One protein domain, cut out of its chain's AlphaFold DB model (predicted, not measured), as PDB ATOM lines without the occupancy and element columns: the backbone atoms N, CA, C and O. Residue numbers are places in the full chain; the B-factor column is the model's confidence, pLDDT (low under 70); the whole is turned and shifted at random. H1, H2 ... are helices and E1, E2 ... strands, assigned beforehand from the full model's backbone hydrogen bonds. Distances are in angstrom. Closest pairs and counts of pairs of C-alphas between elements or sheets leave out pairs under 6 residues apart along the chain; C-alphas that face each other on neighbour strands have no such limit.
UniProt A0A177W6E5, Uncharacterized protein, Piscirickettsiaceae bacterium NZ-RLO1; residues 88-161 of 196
ATOM      1  N   GLY A  88      28.481  -3.658 -26.416       92.00
ATOM      2  CA  GLY A  88      27.431  -4.665 -26.335       92.00
ATOM      3  C   GLY A  88      27.947  -5.995 -25.789       92.00
ATOM      4  O   GLY A  88      29.103  -6.119 -25.391       92.00
ATOM      5  N   VAL A  89      27.068  -7.000 -25.767       91.88
ATOM      6  CA  VAL A  89      27.353  -8.346 -25.228       91.88
ATOM      7  C   VAL A  89      27.778  -9.354 -26.298       91.88
ATOM      8  O   VAL A  89      27.935 -10.538 -26.007       91.88
ATOM      9  N   SER A  90      27.896  -8.931 -27.560       94.94
ATOM     10  CA  SER A  90      28.291  -9.843 -28.630       94.94
ATOM     11  C   SER A  90      29.797 -10.122 -28.582       94.94
ATOM     12  O   SER A  90      30.594  -9.256 -28.224       94.94
ATOM     13  N   ALA A  91      30.209 -11.311 -29.031       94.38
ATOM     14  CA  ALA A  91      31.632 -11.647 -29.157       94.38
ATOM     15  C   ALA A  91      32.387 -10.678 -30.096       94.38
ATOM     16  O   ALA A  91      33.590 -10.450 -29.947       94.38
ATOM     17  N   GLN A  92      31.681 -10.084 -31.065       94.19
ATOM     18  CA  GLN A  92      32.251  -9.078 -31.956       94.19
ATOM     19  C   GLN A  92      32.551  -7.771 -31.211       94.19
ATOM     20  O   GLN A  92      33.603  -7.177 -31.443       94.19
ATOM     21  N   ASP A  93      31.669  -7.342 -30.308       92.81
ATOM     22  CA  ASP A  93      31.871  -6.135 -29.500       92.81
ATOM     23  C   ASP A  93      33.034  -6.310 -28.522       92.81
ATOM     24  O   ASP A  93      33.862  -5.410 -28.394       92.81
ATOM     25  N   GLU A  94      33.164  -7.488 -27.908       94.94
ATOM     26  CA  GLU A  94      34.333  -7.841 -27.093       94.94
ATOM     27  C   GLU A  94      35.630  -7.804 -27.908       94.94
ATOM     28  O   GLU A  94      36.625  -7.225 -27.476       94.94
ATOM     29  N   THR A  95      35.618  -8.360 -29.122       95.06
ATOM     30  CA  THR A  95      36.792  -8.342 -30.010       95.06
ATOM     31  C   THR A  95      37.190  -6.911 -30.383       95.06
ATOM     32  O   THR A  95      38.378  -6.590 -30.427       95.06
ATOM     33  N   ARG A  96      36.210  -6.031 -30.630       95.81
ATOM     34  CA  ARG A  96      36.444  -4.606 -30.918       95.81
ATOM     35  C   ARG A  96      36.987  -3.859 -29.700       95.81
ATOM     36  O   ARG A  96      37.925  -3.084 -29.852       95.81
ATOM     37  N   ALA A  97      36.440  -4.115 -28.512       96.81
ATOM     38  CA  ALA A  97      36.911  -3.518 -27.266       96.81
ATOM     39  C   ALA A  97      38.358  -3.917 -26.957       96.81
ATOM     40  O   ALA A  97      39.186  -3.055 -26.679       96.81
ATOM     41  N   ASN A  98      38.677  -5.207 -27.092       96.75
ATOM     42  CA  ASN A  98      40.038  -5.708 -26.926       96.75
ATOM     43  C   ASN A  98      40.989  -5.062 -27.936       96.75
ATOM     44  O   ASN A  98      42.058  -4.606 -27.554       96.75
ATOM     45  N   PHE A  99      40.587  -4.941 -29.203       96.81
ATOM     46  CA  PHE A  99      41.409  -4.271 -30.210       96.81
ATOM     47  C   PHE A  99      41.680  -2.795 -29.877       96.81
ATOM     48  O   PHE A  99      42.808  -2.334 -30.032       96.81
ATOM     49  N   LEU A 100      40.680  -2.056 -29.387       96.75
ATOM     50  CA  LEU A 100      40.859  -0.664 -28.967       96.75
ATOM     51  C   LEU A 100      41.789  -0.557 -27.742       96.75
ATOM     52  O   LEU A 100      42.645   0.324 -27.692       96.75
ATOM     53  N   GLU A 101      41.659  -1.474 -26.781       97.00
ATOM     54  CA  GLU A 101      42.549  -1.571 -25.616       97.00
ATOM     55  C   GLU A 101      44.002  -1.852 -26.043       97.00
ATOM     56  O   GLU A 101      44.927  -1.200 -25.559       97.00
ATOM     57  N   GLU A 102      44.210  -2.751 -27.012       96.81
ATOM     58  CA  GLU A 102      45.521  -2.992 -27.626       96.81
ATOM     59  C   GLU A 102      46.068  -1.740 -28.325       96.81
ATOM     60  O   GLU A 102      47.239  -1.414 -28.158       96.81
ATOM     61  N   CYS A 103      45.240  -1.013 -29.088       96.75
ATOM     62  CA  CYS A 103      45.646   0.239 -29.734       96.75
ATOM     63  C   CYS A 103      46.082   1.295 -28.714       96.75
ATOM     64  O   CYS A 103      47.099   1.950 -28.925       96.75
ATOM     65  N   ARG A 104      45.365   1.422 -27.592       95.56
ATOM     66  CA  ARG A 104      45.726   2.318 -26.482       95.56
ATOM     67  C   ARG A 104      47.063   1.931 -25.843       95.56
ATOM     68  O   ARG A 104      47.834   2.803 -25.452       95.56
ATOM     69  N   GLY A 105      47.335   0.632 -25.722       95.56
ATOM     70  CA  GLY A 105      48.589   0.102 -25.180       95.56
ATOM     71  C   GLY A 105      49.768   0.099 -26.160       95.56
ATOM     72  O   GLY A 105      50.892  -0.167 -25.740       95.56
ATOM     73  N   ASP A 106      49.529   0.377 -27.443       96.44
ATOM     74  CA  ASP A 106      50.518   0.323 -28.525       96.44
ATOM     75  C   ASP A 106      50.881   1.707 -29.083       96.44
ATOM     76  O   ASP A 106      51.334   1.822 -30.215       96.44
ATOM     77  N   LEU A 107      50.699   2.774 -28.316       96.19
ATOM     78  CA  LEU A 107      51.179   4.107 -28.691       96.19
ATOM     79  C   LEU A 107      52.713   4.203 -28.578       96.19
ATOM     80  O   LEU A 107      53.361   3.371 -27.939       96.19
ATOM     81  N   CYS A 108      53.309   5.212 -29.212       94.94
ATOM     82  CA  CYS A 108      54.742   5.512 -29.102       94.94
ATOM     83  C   CYS A 108      55.143   5.966 -27.685       94.94
ATOM     84  O   CYS A 108      56.296   5.779 -27.292       94.94
ATOM     85  N   LYS A 109      54.188   6.516 -26.927       95.06
ATOM     86  CA  LYS A 109      54.335   7.007 -25.558       95.06
ATOM     87  C   LYS A 109      53.288   6.379 -24.630       95.06
ATOM     88  O   LYS A 109      52.224   5.956 -25.096       95.06
ATOM     89  N   PRO A 110      53.560   6.272 -23.318       94.69
ATOM     90  CA  PRO A 110      52.593   5.765 -22.354       94.69
ATOM     91  C   PRO A 110      51.286   6.560 -22.373       94.69
ATOM     92  O   PRO A 110      51.288   7.784 -22.450       94.69
ATOM     93  N   TRP A 111      50.160   5.873 -22.169       94.69
ATOM     94  CA  TRP A 111      48.846   6.524 -22.096       94.69
ATOM     95  C   TRP A 111      48.783   7.661 -21.065       94.69
ATOM     96  O   TRP A 111      48.094   8.647 -21.277       94.69
ATOM     97  N   ALA A 112      49.518   7.550 -19.955       94.25
ATOM     98  CA  ALA A 112      49.562   8.609 -18.950       94.25
ATOM     99  C   ALA A 112      50.166   9.920 -19.488       94.25
ATOM    100  O   ALA A 112      49.718  10.978 -19.066       94.25
ATOM    101  N   GLU A 113      51.135   9.854 -20.406       94.50
ATOM    102  CA  GLU A 113      51.727  11.042 -21.040       94.50
ATOM    103  C   GLU A 113      50.749  11.681 -22.028       94.50
ATOM    104  O   GLU A 113      50.572  12.891 -22.001       94.50
ATOM    105  N   VAL A 114      50.018  10.873 -22.804       95.50
ATOM    106  CA  VAL A 114      48.922  11.363 -23.664       95.50
ATOM    107  C   VAL A 114      47.880  12.124 -22.847       95.50
ATOM    108  O   VAL A 114      47.433  13.192 -23.243       95.50
ATOM    109  N   ILE A 115      47.489  11.588 -21.687       95.56
ATOM    110  CA  ILE A 115      46.543  12.275 -20.807       95.56
ATOM    111  C   ILE A 115      47.138  13.584 -20.277       95.56
ATOM    112  O   ILE A 115      46.421  14.576 -20.262       95.56
ATOM    113  N   SER A 116      48.413  13.614 -19.877       94.00
ATOM    114  CA  SER A 116      49.075  14.861 -19.465       94.00
ATOM    115  C   SER A 116      49.032  15.923 -20.564       94.00
ATOM    116  O   SER A 116      48.690  17.062 -20.278       94.00
ATOM    117  N   GLU A 117      49.291  15.544 -21.816       94.94
ATOM    118  CA  GLU A 117      49.183  16.460 -22.957       94.94
ATOM    119  C   GLU A 117      47.738  16.928 -23.200       94.94
ATOM    120  O   GLU A 117      47.494  18.091 -23.507       94.94
ATOM    121  N   ILE A 118      46.744  16.050 -23.026       95.81
ATOM    122  CA  ILE A 118      45.329  16.443 -23.102       95.81
ATOM    123  C   ILE A 118      44.997  17.476 -22.024       95.81
ATOM    124  O   ILE A 118      44.290  18.436 -22.307       95.81
ATOM    125  N   LEU A 119      45.533  17.337 -20.809       96.12
ATOM    126  CA  LEU A 119      45.254  18.251 -19.698       96.12
ATOM    127  C   LEU A 119      45.736  19.691 -19.917       96.12
ATOM    128  O   LEU A 119      45.340  20.556 -19.135       96.12
ATOM    129  N   ASP A 120      46.464  19.993 -20.995       93.88
ATOM    130  CA  ASP A 120      46.716  21.377 -21.416       93.88
ATOM    131  C   ASP A 120      45.420  22.153 -21.727       93.88
ATOM    132  O   ASP A 120      45.425  23.383 -21.714       93.88
ATOM    133  N   PHE A 121      44.273  21.482 -21.906       95.94
ATOM    134  CA  PHE A 121      42.989  22.186 -21.960       95.94
ATOM    135  C   PHE A 121      42.655  22.921 -20.649       95.94
ATOM    136  O   PHE A 121      41.876  23.867 -20.678       95.94
ATOM    137  N   LEU A 122      43.208  22.512 -19.498       95.75
ATOM    138  CA  LEU A 122      42.912  23.131 -18.201       95.75
ATOM    139  C   LEU A 122      43.333  24.611 -18.142       95.75
ATOM    140  O   LEU A 122      42.489  25.431 -17.785       95.75
ATOM    141  N   PRO A 123      44.586  24.983 -18.474       94.62
ATOM    142  CA  PRO A 123      44.985  26.388 -18.514       94.62
ATOM    143  C   PRO A 123      44.450  27.151 -19.735       94.62
ATOM    144  O   PRO A 123      44.202  28.346 -19.620       94.62
ATOM    145  N   PHE A 124      44.280  26.503 -20.895       94.12
ATOM    146  CA  PHE A 124      44.001  27.209 -22.160       94.12
ATOM    147  C   PHE A 124      42.548  27.123 -22.648       94.12
ATOM    148  O   PHE A 124      42.193  27.762 -23.634       94.12
ATOM    149  N   GLY A 125      41.705  26.318 -22.004       93.19
ATOM    150  CA  GLY A 125      40.320  26.060 -22.408       93.19
ATOM    151  C   GLY A 125      40.165  25.019 -23.521       93.19
ATOM    152  O   GLY A 125      39.072  24.485 -23.700       93.19
ATOM    153  N   PHE A 126      41.237  24.682 -24.242       93.56
ATOM    154  CA  PHE A 126      41.221  23.679 -25.305       93.56
ATOM    155  C   PHE A 126      42.585  22.993 -25.477       93.56
ATOM    156  O   PHE A 126      43.633  23.517 -25.098       93.56
ATOM    157  N   SER A 127      42.572  21.809 -26.088       94.56
ATOM    158  CA  SER A 127      43.775  21.077 -26.490       94.56
ATOM    159  C   SER A 127      43.511  20.341 -27.797       94.56
ATOM    160  O   SER A 127      42.491  19.658 -27.902       94.56
ATOM    161  N   ILE A 128      44.421  20.443 -28.765       93.75
ATOM    162  CA  ILE A 128      44.282  19.797 -30.074       93.75
ATOM    163  C   ILE A 128      45.268  18.642 -30.189       93.75
ATOM    164  O   ILE A 128      46.461  18.808 -29.932       93.75
ATOM    165  N   HIS A 129      44.750  17.494 -30.621       94.25
ATOM    166  CA  HIS A 129      45.476  16.232 -30.722       94.25
ATOM    167  C   HIS A 129      45.231  15.607 -32.089       94.25
ATOM    168  O   HIS A 129      44.118  15.179 -32.389       94.25
ATOM    169  N   GLU A 130      46.267  15.540 -32.919       92.62
ATOM    170  CA  GLU A 130      46.181  14.939 -34.246       92.62
ATOM    171  C   GLU A 130      46.345  13.411 -34.149       92.62
ATOM    172  O   GLU A 130      47.384  12.930 -33.681       92.62
ATOM    173  N   PRO A 131      45.369  12.606 -34.612       93.31
ATOM    174  CA  PRO A 131      45.504  11.159 -34.604       93.31
ATOM    175  C   PRO A 131      46.482  10.692 -35.687       93.31
ATOM    176  O   PRO A 131      46.167  10.628 -36.876       93.31
ATOM    177  N   VAL A 132      47.670  10.265 -35.267       94.88
ATOM    178  CA  VAL A 132      48.690   9.722 -36.161       94.88
ATOM    179  C   VAL A 132      48.549   8.207 -36.223       94.88
ATOM    180  O   VAL A 132      48.771   7.499 -35.244       94.88
ATOM    181  N   TYR A 133      48.250   7.671 -37.404       95.69
ATOM    182  CA  TYR A 133      48.065   6.228 -37.592       95.69
ATOM    183  C   TYR A 133      49.357   5.477 -37.955       95.69
ATOM    184  O   TYR A 133      50.323   6.045 -38.489       95.69
ATOM    185  N   LYS A 134      49.346   4.162 -37.705       95.88
ATOM    186  CA  LYS A 134      50.329   3.176 -38.185       95.88
ATOM    187  C   LYS A 134      49.666   1.876 -38.625       95.88
ATOM    188  O   LYS A 134      48.584   1.523 -38.165       95.88
ATOM    189  N   VAL A 135      50.384   1.122 -39.455       96.44
ATOM    190  CA  VAL A 135      50.064  -0.278 -39.757       96.44
ATOM    191  C   VAL A 135      50.828  -1.179 -38.780       96.44
ATOM    192  O   VAL A 135      52.040  -1.040 -38.618       96.44
ATOM    193  N   ARG A 136      50.134  -2.109 -38.124       95.69
ATOM    194  CA  ARG A 136      50.672  -3.037 -37.114       95.69
ATOM    195  C   ARG A 136      51.479  -4.171 -37.769       95.69
ATOM    196  O   ARG A 136      50.960  -5.261 -38.009       95.69
ATOM    197  N   GLN A 137      52.743  -3.891 -38.102       95.88
ATOM    198  CA  GLN A 137      53.682  -4.805 -38.793       95.88
ATOM    199  C   GLN A 137      54.892  -5.214 -37.929       95.88
ATOM    200  O   GLN A 137      55.997  -5.468 -38.422       95.88
ATOM    201  N   GLY A 138      54.693  -5.259 -36.615       93.56
ATOM    202  CA  GLY A 138      55.730  -5.517 -35.627       93.56
ATOM    203  C   GLY A 138      56.708  -4.351 -35.481       93.56
ATOM    204  O   GLY A 138      56.447  -3.208 -35.864       93.56
ATOM    205  N   ARG A 139      57.880  -4.643 -34.916       93.00
ATOM    206  CA  ARG A 139      58.932  -3.650 -34.648       93.00
ATOM    207  C   ARG A 139      59.773  -3.336 -35.891       93.00
ATOM    208  O   ARG A 139      60.989  -3.500 -35.881       93.00
ATOM    209  N   LYS A 140      59.116  -2.945 -36.984       87.56
ATOM    210  CA  LYS A 140      59.747  -2.609 -38.269       87.56
ATOM    211  C   LYS A 140      59.383  -1.188 -38.698       87.56
ATOM    212  O   LYS A 140      58.272  -0.729 -38.461       87.56
ATOM    213  N   GLY A 141      60.311  -0.519 -39.383       85.44
ATOM    214  CA  GLY A 141      60.108   0.837 -39.898       85.44
ATOM    215  C   GLY A 141      60.118   1.920 -38.811       85.44
ATOM    216  O   GLY A 141      60.540   1.677 -37.684       85.44
ATOM    217  N   LYS A 142      59.675   3.134 -39.173       85.88
ATOM    218  CA  LYS A 142      59.661   4.297 -38.264       85.88
ATOM    219  C   LYS A 142      58.561   4.209 -37.202       85.88
ATOM    220  O   LYS A 142      58.792   4.564 -36.056       85.88
ATOM    221  N   LYS A 143      57.378   3.719 -37.583       92.56
ATOM    222  CA  LYS A 143      56.204   3.600 -36.708       92.56
ATOM    223  C   LYS A 143      56.040   2.153 -36.253       92.56
ATOM    224  O   LYS A 143      55.273   1.393 -36.840       92.56
ATOM    225  N   THR A 144      56.819   1.763 -35.250       93.81
ATOM    226  CA  THR A 144      56.842   0.377 -34.756       93.81
ATOM    227  C   THR A 144      55.555  -0.002 -34.020       93.81
ATOM    228  O   THR A 144      54.845   0.860 -33.508       93.81
ATOM    229  N   SER A 145      55.243  -1.299 -33.966       95.94
ATOM    230  CA  SER A 145      54.106  -1.856 -33.223       95.94
ATOM    231  C   SER A 145      54.507  -3.113 -32.449       95.94
ATOM    232  O   SER A 145      55.403  -3.857 -32.861       95.94
ATOM    233  N   GLN A 146      53.836  -3.367 -31.328       96.06
ATOM    234  CA  GLN A 146      53.916  -4.623 -30.577       96.06
ATOM    235  C   GLN A 146      53.225  -5.790 -31.300       96.06
ATOM    236  O   GLN A 146      53.510  -6.949 -31.006       96.06
ATOM    237  N   TYR A 147      52.365  -5.492 -32.275       96.50
ATOM    238  CA  TYR A 147      51.534  -6.457 -32.986       96.50
ATOM    239  C   TYR A 147      51.936  -6.578 -34.457       96.50
ATOM    240  O   TYR A 147      52.455  -5.638 -35.055       96.50
ATOM    241  N   ASN A 148      51.680  -7.744 -35.054       96.31
ATOM    242  CA  ASN A 148      52.015  -8.058 -36.447       96.31
ATOM    243  C   ASN A 148      50.811  -8.667 -37.189       96.31
ATOM    244  O   ASN A 148      50.887  -9.763 -37.740       96.31
ATOM    245  N   ASP A 149      49.671  -7.982 -37.124       95.88
ATOM    246  CA  ASP A 149      48.383  -8.419 -37.677       95.88
ATOM    247  C   ASP A 149      47.914  -7.583 -38.882       95.88
ATOM    248  O   ASP A 149      46.819  -7.805 -39.391       95.88
ATOM    249  N   ASN A 150      48.741  -6.644 -39.362       95.50
ATOM    250  CA  ASN A 150      48.463  -5.738 -40.485       95.50
ATOM    251  C   ASN A 150      47.227  -4.836 -40.306       95.50
ATOM    252  O   ASN A 150      46.756  -4.242 -41.276       95.50
ATOM    253  N   LYS A 151      46.708  -4.685 -39.082       96.12
ATOM    254  CA  LYS A 151      45.622  -3.739 -38.796       96.12
ATOM    255  C   LYS A 151      46.147  -2.309 -38.672       96.12
ATOM    256  O   LYS A 151      47.330  -2.090 -38.417       96.12
ATOM    257  N   ILE A 152      45.251  -1.336 -38.815       96.50
ATOM    258  CA  ILE A 152      45.556   0.076 -38.565       96.50
ATOM    259  C   ILE A 152      45.307   0.371 -37.088       96.50
ATOM    260  O   ILE A 152      44.222   0.101 -36.585       96.50
ATOM    261  N   GLY A 153      46.309   0.911 -36.403       96.44
ATOM    262  CA  GLY A 153      46.197   1.380 -35.025       96.44
ATOM    263  C   GLY A 153      46.760   2.788 -34.871       96.44
ATOM    264  O   GLY A 153      47.308   3.358 -35.820       96.44
ATOM    265  N   TRP A 154      46.651   3.334 -33.666       96.88
ATOM    266  CA  TRP A 154      47.266   4.613 -33.335       96.88
ATOM    267  C   TRP A 154      48.768   4.449 -33.109       96.88
ATOM    268  O   TRP A 154      49.225   3.516 -32.450       96.88
ATOM    269  N   HIS A 155      49.538   5.340 -33.716       96.25
ATOM    270  CA  HIS A 155      50.944   5.541 -33.409       96.25
ATOM    271  C   HIS A 155      51.093   6.579 -32.307       96.25
ATOM    272  O   HIS A 155      51.790   6.317 -31.336       96.25
ATOM    273  N   ASP A 156      50.439   7.726 -32.482       95.81
ATOM    274  CA  ASP A 156      50.454   8.837 -31.541       95.81
ATOM    275  C   ASP A 156      49.136   9.620 -31.629       95.81
ATOM    276  O   ASP A 156      48.417   9.521 -32.628       95.81
ATOM    277  N   LEU A 157      48.846  10.381 -30.585       95.06
ATOM    278  CA  LEU A 157      47.919  11.503 -30.583       95.06
ATOM    279  C   LEU A 157      48.795  12.740 -30.378       95.06
ATOM    280  O   LEU A 157      49.219  13.039 -29.265       95.06
ATOM    281  N   GLU A 158      49.191  13.357 -31.485       93.06
ATOM    282  CA  GLU A 158      50.261  14.346 -31.485       93.06
ATOM    283  C   GLU A 158      49.687  15.731 -31.176       93.06
ATOM    284  O   GLU A 158      48.853  16.254 -31.918       93.06
ATOM    285  N   THR A 159      50.155  16.340 -30.090       93.81
ATOM    286  CA  THR A 159      49.638  17.625 -29.616       93.81
ATOM    287  C   THR A 159      50.060  18.782 -30.521       93.81
ATOM    288  O   THR A 159      51.166  18.805 -31.079       93.81
ATOM    289  N   ARG A 160      49.183  19.775 -30.678       93.19
ATOM    290  CA  ARG A 160      49.522  21.090 -31.240       93.19
ATOM    291  C   ARG A 160      49.507  22.138 -30.140       93.19
ATOM    292  O   ARG A 160      48.509  22.292 -29.443       93.19
ATOM    293  N   SER A 161      50.620  22.854 -30.008       92.56
ATOM    294  CA  SER A 161      50.762  23.900 -28.998       92.56
ATOM    295  C   SER A 161      49.794  25.048 -29.279       92.56
ATOM    296  O   SER A 161      49.758  25.576 -30.393       92.56
TER     297      SER A 161
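What this domain is: This is residues 88 to 161 of the 196 residues of an uncharacterized protein of Piscirickettsiaceae bacterium NZ-RLO1 (UniProt A0A177W6E5). H1 slants in to a long two-stranded hairpin, E1 and E2, with its residues 99 to 105 near E2; H2 follows along E2, and little H3 lies beyond H2, while residues 89 to 96 stick out. The 74 printed residues, mixed helices and strands, run H1, H2, H3, E1, E2; the sheet E1 - E2 is antiparallel. The whole is loose, radius of gyration of the C-alphas 14.2 A, and flat, 41 by 36 by 16 A.

How they stand to each other: Start at H1, residues 91 to 105: its Cys 103 and Gly 153 of E2, residues 148 to 160, have the closest C-alphas, 5.4 A. H2, residues 111 to 118, is close to H1 but not clearly touching, about perpendicular at 74 degrees; the closest C-alphas, Arg 104 and Trp 111, are 6.8 A apart. Glu 117 and Thr 159 are the closest C-alphas of H2 and E2, 6.8 A. H3, residues 121 to 124, and H2 meet only through their link. E1, residues 128 to 137, and E2 form a hairpin, N 132 and O 156 within hydrogen-bond range at 2.8 A. E2 bends by 74 degrees at residue 151. In H1 and H2 every O i to N i+4 pair is within range; H3 is too short for one.

Where its parts are: Find C-alpha 91 at (31.632, -11.647, -29.157), where H1 begins its 21.0 A. E1 spans 27.7 A; E2, 29.7 A, ends at C-alpha 160, (49.522, 21.090, -31.240).

The domain as a whole: The C-alphas farthest apart, Ala 91 and Pro 123, are 41.7 A apart. The printed part has no cut and no long link; no printed residue is under 70 in pLDDT.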